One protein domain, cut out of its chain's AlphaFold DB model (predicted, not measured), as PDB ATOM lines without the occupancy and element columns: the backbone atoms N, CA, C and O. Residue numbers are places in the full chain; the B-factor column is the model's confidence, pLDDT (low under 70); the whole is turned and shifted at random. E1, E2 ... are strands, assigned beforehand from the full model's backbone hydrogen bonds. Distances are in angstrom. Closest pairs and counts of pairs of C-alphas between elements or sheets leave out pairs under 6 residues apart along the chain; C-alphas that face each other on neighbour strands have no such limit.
ATOM      1  N   LEU A 779      58.971 -16.162 -35.318       79.69
ATOM      2  CA  LEU A 779      57.896 -15.133 -35.241       79.69
ATOM      3  C   LEU A 779      56.683 -15.393 -36.172       79.69
ATOM      4  O   LEU A 779      56.851 -15.853 -37.299       79.69
ATOM      5  N   TYR A 780      55.467 -15.023 -35.746       80.06
ATOM      6  CA  TYR A 780      54.205 -15.206 -36.488       80.06
ATOM      7  C   TYR A 780      53.322 -13.948 -36.504       80.06
ATOM      8  O   TYR A 780      53.257 -13.236 -35.502       80.06
ATOM      9  N   THR A 781      52.593 -13.720 -37.609       80.50
ATOM     10  CA  THR A 781      51.705 -12.547 -37.809       80.50
ATOM     11  C   THR A 781      50.316 -12.936 -38.338       80.50
ATOM     12  O   THR A 781      50.192 -13.793 -39.213       80.50
ATOM     13  N   VAL A 782      49.258 -12.262 -37.882       84.69
ATOM     14  CA  VAL A 782      47.880 -12.393 -38.390       84.69
ATOM     15  C   VAL A 782      47.295 -11.010 -38.681       84.69
ATOM     16  O   VAL A 782      47.511 -10.075 -37.918       84.69
ATOM     17  N   SER A 783      46.531 -10.885 -39.767       85.19
ATOM     18  CA  SER A 783      45.783  -9.679 -40.141       85.19
ATOM     19  C   SER A 783      44.277  -9.968 -40.136       85.19
ATOM     20  O   SER A 783      43.803 -10.786 -40.919       85.19
ATOM     21  N   LEU A 784      43.517  -9.313 -39.266       86.94
ATOM     22  CA  LEU A 784      42.058  -9.428 -39.127       86.94
ATOM     23  C   LEU A 784      41.387  -8.178 -39.710       86.94
ATOM     24  O   LEU A 784      41.922  -7.098 -39.517       86.94
ATOM     25  N   GLY A 785      40.227  -8.275 -40.358       84.62
ATOM     26  CA  GLY A 785      39.492  -7.080 -40.788       84.62
ATOM     27  C   GLY A 785      37.993  -7.259 -41.003       84.62
ATOM     28  O   GLY A 785      37.464  -8.372 -40.978       84.62
ATOM     29  N   GLU A 786      37.293  -6.154 -41.224       80.62
ATOM     30  CA  GLU A 786      35.842  -6.114 -41.360       80.62
ATOM     31  C   GLU A 786      35.355  -5.251 -42.530       80.62
ATOM     32  O   GLU A 786      35.962  -4.262 -42.919       80.62
ATOM     33  N   THR A 787      34.201  -5.617 -43.086       80.00
ATOM     34  CA  THR A 787      33.502  -4.873 -44.148       80.00
ATOM     35  C   THR A 787      32.080  -4.538 -43.694       80.00
ATOM     36  O   THR A 787      31.083  -4.849 -44.346       80.00
ATOM     37  N   ILE A 788      31.985  -3.947 -42.499       80.50
ATOM     38  CA  ILE A 788      30.725  -3.589 -41.845       80.50
ATOM     39  C   ILE A 788      30.458  -2.090 -41.981       80.50
ATOM     40  O   ILE A 788      31.214  -1.276 -41.465       80.50
ATOM     41  N   SER A 789      29.341  -1.703 -42.600       79.31
ATOM     42  CA  SER A 789      28.940  -0.290 -42.584       79.31
ATOM     43  C   SER A 789      28.505   0.117 -41.173       79.31
ATOM     44  O   SER A 789      27.680  -0.552 -40.556       79.31
ATOM     45  N   ASN A 790      29.026   1.230 -40.655       76.56
ATOM     46  CA  ASN A 790      28.682   1.770 -39.331       76.56
ATOM     47  C   ASN A 790      28.886   0.779 -38.146       76.56
ATOM     48  O   ASN A 790      28.149   0.794 -37.151       76.56
ATOM     49  N   ALA A 791      29.888  -0.095 -38.238       78.50
ATOM     50  CA  ALA A 791      30.443  -0.837 -37.106       78.50
ATOM     51  C   ALA A 791      31.952  -1.018 -37.316       78.50
ATOM     52  O   ALA A 791      32.416  -0.943 -38.450       78.50
ATOM     53  N   THR A 792      32.704  -1.247 -36.242       80.94
ATOM     54  CA  THR A 792      34.180  -1.262 -36.278       80.94
ATOM     55  C   THR A 792      34.771  -2.314 -35.345       80.94
ATOM     56  O   THR A 792      34.228  -2.529 -34.254       80.94
ATOM     57  N   ILE A 793      35.900  -2.920 -35.719       83.25
ATOM     58  CA  ILE A 793      36.754  -3.709 -34.820       83.25
ATOM     59  C   ILE A 793      37.569  -2.769 -33.924       83.25
ATOM     60  O   ILE A 793      38.119  -1.757 -34.365       83.25
ATOM     61  N   ALA A 794      37.654  -3.102 -32.636       77.00
ATOM     62  CA  ALA A 794      38.349  -2.283 -31.647       77.00
ATOM     63  C   ALA A 794      39.864  -2.187 -31.933       77.00
ATOM     64  O   ALA A 794      40.624  -3.120 -31.667       77.00
ATOM     65  N   GLY A 795      40.315  -1.038 -32.443       75.56
ATOM     66  CA  GLY A 795      41.723  -0.788 -32.778       75.56
ATOM     67  C   GLY A 795      42.141  -1.236 -34.184       75.56
ATOM     68  O   GLY A 795      43.326  -1.480 -34.402       75.56
ATOM     69  N   ALA A 796      41.193  -1.362 -35.115       78.69
ATOM     70  CA  ALA A 796      41.482  -1.453 -36.545       78.69
ATOM     71  C   ALA A 796      41.929  -0.096 -37.142       78.69
ATOM     72  O   ALA A 796      41.676   0.969 -36.572       78.69
ATOM     73  N   THR A 797      42.594  -0.138 -38.297       77.06
ATOM     74  CA  THR A 797      42.921   1.024 -39.137       77.06
ATOM     75  C   THR A 797      41.661   1.595 -39.816       77.06
ATOM     76  O   THR A 797      40.613   0.943 -39.805       77.06
ATOM     77  N   PRO A 798      41.722   2.789 -40.445       70.69
ATOM     78  CA  PRO A 798      40.584   3.363 -41.174       70.69
ATOM     79  C   PRO A 798      40.034   2.492 -42.319       70.69
ATOM     80  O   PRO A 798      38.892   2.689 -42.727       70.69
ATOM     81  N   GLU A 799      40.814   1.534 -42.828       70.44
ATOM     82  CA  GLU A 799      40.387   0.541 -43.824       70.44
ATOM     83  C   GLU A 799      39.668  -0.682 -43.217       70.44
ATOM     84  O   GLU A 799      39.270  -1.573 -43.965       70.44
ATOM     85  N   GLY A 800      39.511  -0.751 -41.887       70.44
ATOM     86  CA  GLY A 800      38.909  -1.894 -41.194       70.44
ATOM     87  C   GLY A 800      39.847  -3.099 -41.098       70.44
ATOM     88  O   GLY A 800      39.444  -4.213 -41.420       70.44
ATOM     89  N   VAL A 801      41.121  -2.892 -40.725       82.00
ATOM     90  CA  VAL A 801      42.122  -3.970 -40.566       82.00
ATOM     91  C   VAL A 801      42.952  -3.810 -39.282       82.00
ATOM     92  O   VAL A 801      43.375  -2.714 -38.937       82.00
ATOM     93  N   LYS A 802      43.235  -4.904 -38.569       86.12
ATOM     94  CA  LYS A 802      44.044  -4.976 -37.341       86.12
ATOM     95  C   LYS A 802      45.095  -6.087 -37.444       86.12
ATOM     96  O   LYS A 802      44.778  -7.204 -37.852       86.12
ATOM     97  N   THR A 803      46.329  -5.806 -37.027       84.94
ATOM     98  CA  THR A 803      47.456  -6.758 -37.080       84.94
ATOM     99  C   THR A 803      47.816  -7.280 -35.689       84.94
ATOM    100  O   THR A 803      47.802  -6.531 -34.715       84.94
ATOM    101  N   LEU A 804      48.145  -8.571 -35.603       85.50
ATOM    102  CA  LEU A 804      48.391  -9.338 -34.378       85.50
ATOM    103  C   LEU A 804      49.666 -10.186 -34.552       85.50
ATOM    104  O   LEU A 804      49.889 -10.722 -35.637       85.50
ATOM    105  N   THR A 805      50.503 -10.334 -33.521       82.94
ATOM    106  CA  THR A 805      51.813 -11.021 -33.622       82.94
ATOM    107  C   THR A 805      52.157 -11.854 -32.389       82.94
ATOM    108  O   THR A 805      51.849 -11.436 -31.275       82.94
ATOM    109  N   ALA A 806      52.860 -12.978 -32.572       80.25
ATOM    110  CA  ALA A 806      53.396 -13.802 -31.481       80.25
ATOM    111  C   ALA A 806      54.710 -14.508 -31.876       80.25
ATOM    112  O   ALA A 806      54.835 -15.007 -32.994       80.25
ATOM    113  N   THR A 807      55.669 -14.601 -30.951       77.12
ATOM    114  CA  THR A 807      56.904 -15.397 -31.106       77.12
ATOM    115  C   THR A 807      56.726 -16.748 -30.419       77.12
ATOM    116  O   THR A 807      56.257 -16.797 -29.283       77.12
ATOM    117  N   LEU A 808      57.069 -17.841 -31.101       76.88
ATOM    118  CA  LEU A 808      56.815 -19.216 -30.669       76.88
ATOM    119  C   LEU A 808      58.012 -20.127 -30.979       76.88
ATOM    120  O   LEU A 808      58.623 -20.045 -32.047       76.88
ATOM    121  N   ALA A 809      58.298 -21.049 -30.060       68.44
ATOM    122  CA  ALA A 809      59.089 -22.241 -30.351       68.44
ATOM    123  C   ALA A 809      58.269 -23.242 -31.190       68.44
ATOM    124  O   ALA A 809      57.039 -23.141 -31.290       68.44
ATOM    125  N   VAL A 810      58.942 -24.232 -31.780       72.62
ATOM    126  CA  VAL A 810      58.294 -25.298 -32.563       72.62
ATOM    127  C   VAL A 810      57.284 -26.052 -31.681       72.62
ATOM    128  O   VAL A 810      57.651 -26.602 -30.648       72.62
ATOM    129  N   GLY A 811      56.009 -26.075 -32.083       67.75
ATOM    130  CA  GLY A 811      54.922 -26.763 -31.372       67.75
ATOM    131  C   GLY A 811      54.137 -25.932 -30.344       67.75
ATOM    132  O   GLY A 811      53.095 -26.393 -29.885       67.75
ATOM    133  N   ALA A 812      54.568 -24.713 -29.999       73.62
ATOM    134  CA  ALA A 812      53.827 -23.848 -29.069       73.62
ATOM    135  C   ALA A 812      52.571 -23.215 -29.718       73.62
ATOM    136  O   ALA A 812      52.493 -23.092 -30.940       73.62
ATOM    137  N   GLN A 813      51.587 -22.783 -28.917       79.50
ATOM    138  CA  GLN A 813      50.327 -22.185 -29.397       79.50
ATOM    139  C   GLN A 813      50.023 -20.824 -28.755       79.50
ATOM    140  O   GLN A 813      50.451 -20.545 -27.635       79.50
ATOM    141  N   HIS A 814      49.254 -19.987 -29.461       83.06
ATOM    142  CA  HIS A 814      48.781 -18.685 -28.981       83.06
ATOM    143  C   HIS A 814      47.393 -18.345 -29.551       83.06
ATOM    144  O   HIS A 814      47.091 -18.708 -30.690       83.06
ATOM    145  N   THR A 815      46.563 -17.620 -28.792       85.06
ATOM    146  CA  THR A 815      45.186 -17.262 -29.183       85.06
ATOM    147  C   THR A 815      44.898 -15.786 -28.922       85.06
ATOM    148  O   THR A 815      45.087 -15.298 -27.811       85.06
ATOM    149  N   PHE A 816      44.377 -15.099 -29.937       86.56
ATOM    150  CA  PHE A 816      43.909 -13.717 -29.877       86.56
ATOM    151  C   PHE A 816      42.378 -13.671 -29.760       86.56
ATOM    152  O   PHE A 816      41.687 -14.497 -30.358       86.56
ATOM    153  N   ASN A 817      41.841 -12.688 -29.032       84.31
ATOM    154  CA  ASN A 817      40.400 -12.459 -28.892       84.31
ATOM    155  C   ASN A 817      40.080 -10.989 -29.180       84.31
ATOM    156  O   ASN A 817      40.757 -10.100 -28.672       84.31
ATOM    157  N   GLU A 818      39.061 -10.744 -29.999       87.94
ATOM    158  CA  GLU A 818      38.742  -9.438 -30.592       87.94
ATOM    159  C   GLU A 818      37.222  -9.210 -30.633       87.94
ATOM    160  O   GLU A 818      36.440 -10.100 -30.295       87.94
ATOM    161  N   THR A 819      36.751  -8.019 -31.013       81.62
ATOM    162  CA  THR A 819      35.306  -7.734 -31.137       81.62
ATOM    163  C   THR A 819      35.017  -6.641 -32.168       81.62
ATOM    164  O   THR A 819      35.714  -5.628 -32.204       81.62
ATOM    165  N   VAL A 820      33.957  -6.835 -32.965       85.06
ATOM    166  CA  VAL A 820      33.350  -5.834 -33.861       85.06
ATOM    167  C   VAL A 820      32.057  -5.281 -33.242       85.06
ATOM    168  O   VAL A 820      31.249  -6.045 -32.711       85.06
ATOM    169  N   SER A 821      31.821  -3.965 -33.270       79.62
ATOM    170  CA  SER A 821      30.658  -3.343 -32.597       79.62
ATOM    171  C   SER A 821      30.040  -2.152 -33.349       79.62
ATOM    172  O   SER A 821      30.787  -1.393 -33.971       79.62
ATOM    173  N   PRO A 822      28.700  -1.951 -33.289       76.75
ATOM    174  CA  PRO A 822      28.009  -0.796 -33.875       76.75
ATOM    175  C   PRO A 822      28.510   0.558 -33.361       76.75
ATOM    176  O   PRO A 822      28.894   0.686 -32.200       76.75
ATOM    177  N   SER A 823      28.426   1.594 -34.200       78.81
ATOM    178  CA  SER A 823      28.677   2.982 -33.787       78.81
ATOM    179  C   SER A 823      27.675   3.478 -32.722       78.81
ATOM    180  O   SER A 823      26.557   2.983 -32.616       78.81
ATOM    181  N   SER A 824      28.043   4.477 -31.912       69.81
ATOM    182  CA  SER A 824      27.193   4.934 -30.795       69.81
ATOM    183  C   SER A 824      25.877   5.575 -31.262       69.81
ATOM    184  O   SER A 824      25.889   6.533 -32.031       69.81
ATOM    185  N   GLY A 825      24.751   5.040 -30.775       62.62
ATOM    186  CA  GLY A 825      23.383   5.306 -31.249       62.62
ATOM    187  C   GLY A 825      22.853   4.234 -32.212       62.62
ATOM    188  O   GLY A 825      21.641   4.059 -32.347       62.62
ATOM    189  N   TYR A 826      23.762   3.489 -32.840       70.06
ATOM    190  CA  TYR A 826      23.506   2.622 -33.974       70.06
ATOM    191  C   TYR A 826      23.360   1.119 -33.528       70.06
ATOM    192  O   TYR A 826      23.933   0.729 -32.515       70.06
ATOM    193  N   TYR A 827      22.616   0.238 -34.242       78.25
ATOM    194  CA  TYR A 827      22.472  -1.217 -33.926       78.25
ATOM    195  C   TYR A 827      22.461  -2.167 -35.160       78.25
ATOM    196  O   TYR A 827      22.111  -1.729 -36.253       78.25
ATOM    197  N   TYR A 828      22.824  -3.456 -34.990       78.62
ATOM    198  CA  TYR A 828      22.980  -4.476 -36.062       78.62
ATOM    199  C   TYR A 828      21.675  -5.029 -36.675       78.62
ATOM    200  O   TYR A 828      20.649  -5.122 -36.008       78.62
ATOM    201  N   THR A 829      21.756  -5.504 -37.931       74.44
ATOM    202  CA  THR A 829      20.621  -6.088 -38.688       74.44
ATOM    203  C   THR A 829      20.891  -7.424 -39.404       74.44
ATOM    204  O   THR A 829      19.952  -8.192 -39.595       74.44
ATOM    205  N   SER A 830      22.130  -7.746 -39.796       75.62
ATOM    206  CA  SER A 830      22.526  -9.081 -40.294       75.62
ATOM    207  C   SER A 830      24.036  -9.307 -40.133       75.62
ATOM    208  O   SER A 830      24.785  -8.335 -40.014       75.62
ATOM    209  N   GLY A 831      24.470 -10.575 -40.110       66.44
ATOM    210  CA  GLY A 831      25.837 -10.951 -39.716       66.44
ATOM    211  C   GLY A 831      26.076 -10.800 -38.202       66.44
ATOM    212  O   GLY A 831      25.115 -10.555 -37.467       66.44
ATOM    213  N   PRO A 832      27.323 -10.944 -37.710       77.62
ATOM    214  CA  PRO A 832      28.558 -11.205 -38.461       77.62
ATOM    215  C   PRO A 832      28.907 -12.698 -38.642       77.62
ATOM    216  O   PRO A 832      28.428 -13.569 -37.919       77.62
ATOM    217  N   THR A 833      29.787 -12.982 -39.607       80.31
ATOM    218  CA  THR A 833      30.390 -14.301 -39.909       80.31
ATOM    219  C   THR A 833      31.887 -14.141 -40.217       80.31
ATOM    220  O   THR A 833      32.325 -13.022 -40.473       80.31
ATOM    221  N   SER A 834      32.683 -15.222 -40.165       83.56
ATOM    222  CA  SER A 834      34.157 -15.173 -40.270       83.56
ATOM    223  C   SER A 834      34.755 -16.140 -41.298       83.56
ATOM    224  O   SER A 834      34.260 -17.256 -41.455       83.56
ATOM    225  N   SER A 835      35.878 -15.763 -41.919       80.12
ATOM    226  CA  SER A 835      36.700 -16.623 -42.796       80.12
ATOM    227  C   SER A 835      38.206 -16.469 -42.519       80.12
ATOM    228  O   SER A 835      38.614 -15.471 -41.933       80.12
ATOM    229  N   SER A 836      39.033 -17.446 -42.926       77.94
ATOM    230  CA  SER A 836      40.509 -17.432 -42.820       77.94
ATOM    231  C   SER A 836      41.149 -17.994 -44.096       77.94
ATOM    232  O   SER A 836      40.558 -18.861 -44.744       77.94
ATOM    233  N   ASN A 837      42.349 -17.522 -44.459       74.25
ATOM    234  CA  ASN A 837      43.082 -17.961 -45.658       74.25
ATOM    235  C   ASN A 837      44.195 -19.000 -45.413       74.25
ATOM    236  O   ASN A 837      44.811 -19.454 -46.379       74.25
ATOM    237  N   ASN A 838      44.487 -19.369 -44.161       67.12
ATOM    238  CA  ASN A 838      45.637 -20.213 -43.822       67.12
ATOM    239  C   ASN A 838      45.295 -21.213 -42.704       67.12
ATOM    240  O   ASN A 838      44.833 -20.830 -41.631       67.12
ATOM    241  N   ALA A 839      45.589 -22.498 -42.929       61.94
ATOM    242  CA  ALA A 839      45.332 -23.584 -41.981       61.94
ATOM    243  C   ALA A 839      46.081 -23.447 -40.637       61.94
ATOM    244  O   ALA A 839      45.653 -24.043 -39.652       61.94
ATOM    245  N   THR A 840      47.160 -22.654 -40.557       65.56
ATOM    246  CA  THR A 840      47.848 -22.369 -39.281       65.56
ATOM    247  C   THR A 840      47.212 -21.235 -38.464       65.56
ATOM    248  O   THR A 840      47.764 -20.883 -37.424       65.56
ATOM    249  N   ALA A 841      46.088 -20.653 -38.907       74.44
ATOM    250  CA  ALA A 841      45.328 -19.634 -38.178       74.44
ATOM    251  C   ALA A 841      43.812 -19.905 -38.266       74.44
ATOM    252  O   ALA A 841      43.153 -19.563 -39.253       74.44
ATOM    253  N   VAL A 842      43.246 -20.524 -37.227       80.31
ATOM    254  CA  VAL A 842      41.819 -20.898 -37.171       80.31
ATOM    255  C   VAL A 842      41.026 -19.791 -36.479       80.31
ATOM    256  O   VAL A 842      41.395 -19.391 -35.379       80.31
ATOM    257  N   ALA A 843      39.947 -19.309 -37.105       84.88
ATOM    258  CA  ALA A 843      39.169 -18.154 -36.648       84.88
ATOM    259  C   ALA A 843      37.662 -18.443 -36.527       84.88
ATOM    260  O   ALA A 843      37.110 -19.237 -37.291       84.88
ATOM    261  N   SER A 844      36.990 -17.761 -35.595       82.56
ATOM    262  CA  SER A 844      35.534 -17.830 -35.377       82.56
ATOM    263  C   SER A 844      34.960 -16.488 -34.898       82.56
ATOM    264  O   SER A 844      35.695 -15.674 -34.336       82.56
ATOM    265  N   VAL A 845      33.655 -16.258 -35.094       87.25
ATOM    266  CA  VAL A 845      32.913 -15.087 -34.583       87.25
ATOM    267  C   VAL A 845      31.505 -15.479 -34.119       87.25
ATOM    268  O   VAL A 845      30.918 -16.419 -34.658       87.25
ATOM    269  N   ASN A 846      30.955 -14.774 -33.125       82.50
ATOM    270  CA  ASN A 846      29.593 -14.982 -32.621       82.50
ATOM    271  C   ASN A 846      28.617 -13.844 -32.993       82.50
ATOM    272  O   ASN A 846      29.016 -12.766 -33.429       82.50
ATOM    273  N   ALA A 847      27.317 -14.066 -32.767       75.19
ATOM    274  CA  ALA A 847      26.248 -13.116 -33.103       75.19
ATOM    275  C   ALA A 847      26.272 -11.787 -32.310       75.19
ATOM    276  O   ALA A 847      25.549 -10.859 -32.663       75.19
ATOM    277  N   ALA A 848      27.089 -11.678 -31.256       75.00
ATOM    278  CA  ALA A 848      27.330 -10.429 -30.527       75.00
ATOM    279  C   ALA A 848      28.565  -9.662 -31.046       75.00
ATOM    280  O   ALA A 848      28.864  -8.580 -30.548       75.00
ATOM    281  N   GLY A 849      29.278 -10.204 -32.041       76.31
ATOM    282  CA  GLY A 849      30.457  -9.593 -32.654       76.31
ATOM    283  C   GLY A 849      31.800  -9.981 -32.036       76.31
ATOM    284  O   GLY A 849      32.818  -9.457 -32.481       76.31
ATOM    285  N   ALA A 850      31.847 -10.886 -31.052       84.50
ATOM    286  CA  ALA A 850      33.112 -11.338 -30.463       84.50
ATOM    287  C   ALA A 850      33.802 -12.390 -31.348       84.50
ATOM    288  O   ALA A 850      33.151 -13.320 -31.829       84.50
ATOM    289  N   ILE A 851      35.114 -12.234 -31.544       87.69
ATOM    290  CA  ILE A 851      35.979 -12.949 -32.494       87.69
ATOM    291  C   ILE A 851      37.093 -13.670 -31.717       87.69
ATOM    292  O   ILE A 851      37.623 -13.116 -30.754       87.69
ATOM    293  N   SER A 852      37.498 -14.869 -32.143       86.88
ATOM    294  CA  SER A 852      38.646 -15.595 -31.573       86.88
ATOM    295  C   SER A 852      39.491 -16.255 -32.668       86.88
ATOM    296  O   SER A 852      38.924 -16.789 -33.627       86.88
ATOM    297  N   ILE A 853      40.826 -16.195 -32.550       87.62
ATOM    298  CA  ILE A 853      41.796 -16.678 -33.554       87.62
ATOM    299  C   ILE A 853      42.970 -17.405 -32.880       87.62
ATOM    300  O   ILE A 853      43.679 -16.796 -32.083       87.62
ATOM    301  N   THR A 854      43.247 -18.660 -33.251       84.56
ATOM    302  CA  THR A 854      44.348 -19.476 -32.688       84.56
ATOM    303  C   THR A 854      45.426 -19.806 -33.724       84.56
ATOM    304  O   THR A 854      45.106 -20.194 -34.850       84.56
ATOM    305  N   VAL A 855      46.698 -19.698 -33.321       85.38
ATOM    306  CA  VAL A 855      47.912 -19.932 -34.128       85.38
ATOM    307  C   VAL A 855      48.814 -20.982 -33.464       85.38
ATOM    308  O   VAL A 855      48.894 -21.050 -32.238       85.38
ATOM    309  N   THR A 856      49.507 -21.800 -34.266       79.31
ATOM    310  CA  THR A 856      50.495 -22.805 -33.806       79.31
ATOM    311  C   THR A 856      51.862 -22.568 -34.455       79.31
ATOM    312  O   THR A 856      51.939 -22.337 -35.662       79.31
ATOM    313  N   GLY A 857      52.932 -22.633 -33.661       73.00
ATOM    314  CA  GLY A 857      54.316 -22.421 -34.082       73.00
ATOM    315  C   GLY A 857      54.966 -23.656 -34.713       73.00
ATOM    316  O   GLY A 857      54.705 -24.794 -34.327       73.00
ATOM    317  N   GLY A 858      55.854 -23.422 -35.675       69.25
ATOM    318  CA  GLY A 858      56.678 -24.422 -36.357       69.25
ATOM    319  C   GLY A 858      58.108 -23.926 -36.609       69.25
ATOM    320  O   GLY A 858      58.557 -22.956 -36.004       69.25
ATOM    321  N   SER A 859      58.824 -24.584 -37.520       68.69
ATOM    322  CA  SER A 859      60.258 -24.376 -37.790       68.69
ATOM    323  C   SER A 859      60.620 -23.165 -38.671       68.69
ATOM    324  O   SER A 859      61.744 -23.084 -39.152       68.69
ATOM    325  N   ALA A 860      59.683 -22.246 -38.935       72.31
ATOM    326  CA  ALA A 860      59.931 -21.010 -39.688       72.31
ATOM    327  C   ALA A 860      58.780 -20.005 -39.517       72.31
ATOM    328  O   ALA A 860      57.624 -20.411 -39.381       72.31
ATOM    329  N   ALA A 861      59.084 -18.707 -39.612       72.88
ATOM    330  CA  ALA A 861      58.120 -17.608 -39.497       72.88
ATOM    331  C   ALA A 861      57.012 -17.622 -40.577       72.88
ATOM    332  O   ALA A 861      57.274 -17.973 -41.731       72.88
ATOM    333  N   ARG A 862      55.764 -17.246 -40.225       77.94
ATOM    334  CA  ARG A 862      54.583 -17.295 -41.132       77.94
ATOM    335  C   ARG A 862      53.533 -16.204 -40.863       77.94
ATOM    336  O   ARG A 862      53.386 -15.741 -39.736       77.94
ATOM    337  N   ASN A 863      52.739 -15.890 -41.897       80.50
ATOM    338  CA  ASN A 863      51.658 -14.890 -41.877       80.50
ATOM    339  C   ASN A 863      50.271 -15.491 -42.244       80.50
ATOM    340  O   ASN A 863      50.207 -16.512 -42.935       80.50
ATOM    341  N   ALA A 864      49.163 -14.859 -41.823       79.56
ATOM    342  CA  ALA A 864      47.773 -15.260 -42.140       79.56
ATOM    343  C   ALA A 864      46.767 -14.076 -42.169       79.56
ATOM    344  O   ALA A 864      47.085 -12.982 -41.700       79.56
ATOM    345  N   THR A 865      45.545 -14.285 -42.689       82.06
ATOM    346  CA  THR A 865      44.497 -13.243 -42.848       82.06
ATOM    347  C   THR A 865      43.068 -13.747 -42.545       82.06
ATOM    348  O   THR A 865      42.745 -14.881 -42.900       82.06
ATOM    349  N   VAL A 866      42.210 -12.907 -41.933       85.19
ATOM    350  CA  VAL A 866      40.842 -13.214 -41.422       85.19
ATOM    351  C   VAL A 866      39.836 -12.057 -41.702       85.19
ATOM    352  O   VAL A 866      40.255 -10.905 -41.631       85.19
ATOM    353  N   GLY A 867      38.534 -12.305 -41.990       84.94
ATOM    354  CA  GLY A 867      37.535 -11.261 -42.403       84.94
ATOM    355  C   GLY A 867      36.057 -11.371 -41.891       84.94
ATOM    356  O   GLY A 867      35.641 -12.495 -41.618       84.94
ATOM    357  N   ILE A 868      35.273 -10.250 -41.786       86.88
ATOM    358  CA  ILE A 868      33.920 -10.073 -41.099       86.88
ATOM    359  C   ILE A 868      32.875  -9.068 -41.806       86.88
ATOM    360  O   ILE A 868      33.345  -8.264 -42.607       86.88
ATOM    361  N   THR A 869      31.506  -9.033 -41.566       81.75
ATOM    362  CA  THR A 869      30.382  -8.285 -42.350       81.75
ATOM    363  C   THR A 869      29.018  -7.736 -41.602       81.75
ATOM    364  O   THR A 869      28.572  -8.493 -40.741       81.75
ATOM    365  N   GLY A 870      28.336  -6.506 -41.854       80.25
ATOM    366  CA  GLY A 870      27.048  -5.834 -41.188       80.25
ATOM    367  C   GLY A 870      26.467  -4.294 -41.481       80.25
ATOM    368  O   GLY A 870      26.978  -3.719 -42.441       80.25
ATOM    369  N   THR A 871      25.476  -3.570 -40.754       79.62
ATOM    370  CA  THR A 871      24.876  -2.086 -40.928       79.62
ATOM    371  C   THR A 871      23.896  -1.316 -39.832       79.62
ATOM    372  O   THR A 871      23.097  -2.068 -39.277       79.62
TER     373      THR A 871
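Overview. This is residues 779 to 871 of the 1149 residues of the protein "VWFA domain-containing protein" of Flavobacteriaceae bacterium (UniProt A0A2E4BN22). The domain is a long, slim sandwich of two sheets face to face, with E3, E1 and E7 in one sheet and E2, E4, E6 and E5 in the other, which is curled like part of a barrel. The long link of residues 823 to 840 loops past one end and folds back beside E7 to reach E5. The printed part has 93 residues, with no named helix and seven named strands, E1 to E7 in order along the chain; the class is all strand. The sheet E2, E4, E6, E5 is antiparallel and the sheet E3, E1, E7 is mixed. The whole is compact, with a radius of gyration of the C-alphas of 13.9 A, and its outline is a rod spanning 47 by 22 by 17 A.

Arrangement. E1, residues 779 to 788, is the inner strand between E3, residues 801 to 808, and E7, residues 862 to 870. E3 and E1 are antiparallel at 159 degrees, with N 782 and O 804 2.8 A apart, within hydrogen-bond range. E1 and E7 are parallel at 15 degrees, with N 783 and O 864 at 2.9 A. In the other sheet, E2, residues 791 to 793, is an edge strand and the antiparallel neighbour of E4, residues 813 to 822, with N 792 and O 821 at 3.0 A. E4 is staggered: its residues 820 to 822 pair with E2 and its residues 813 to 819 with E6, residues 850 to 856, where N 816 and O 853 are 2.8 A apart. E6 forms a hairpin with the other edge strand, E5, residues 841 to 845, with N 844 and O 852 at 2.9 A. The sheets' facing parts are 8.2 A centre to centre, and their best planes are 14 degrees apart. The closest C-alphas of E5 and E7, those of Ala 841 and Ala 864, are 6.4 A apart. Residues 835 to 836 make a short antiparallel pairing with residues 866 to 867 of E7. E3 and E5 are apart.

Along the chain. E1 runs 30.3 A, from C-alpha 779 at (57.896, -15.133, -35.241). E2 is 7.3 A long, E3 23.4 A and E4 31.2 A, ending at C-alpha 822 at (28.009, -0.796, -33.875). E5 measures 13.7 A, E6 21.1 A and E7 29.8 A, ending at C-alpha 870 at (27.048, -5.834, -41.188).

Size, cuts and confidence. The two C-alphas farthest apart, those of Gly 825 and Ser 859, are 47.8 A apart. The printed part has no cut. The link E4 to E5 is long, with 18 residues. The mean pLDDT of the printed part is 78.7; residues 809, 811, 824 to 825, 831, 838 to 840 and 858 to 859 are under 70.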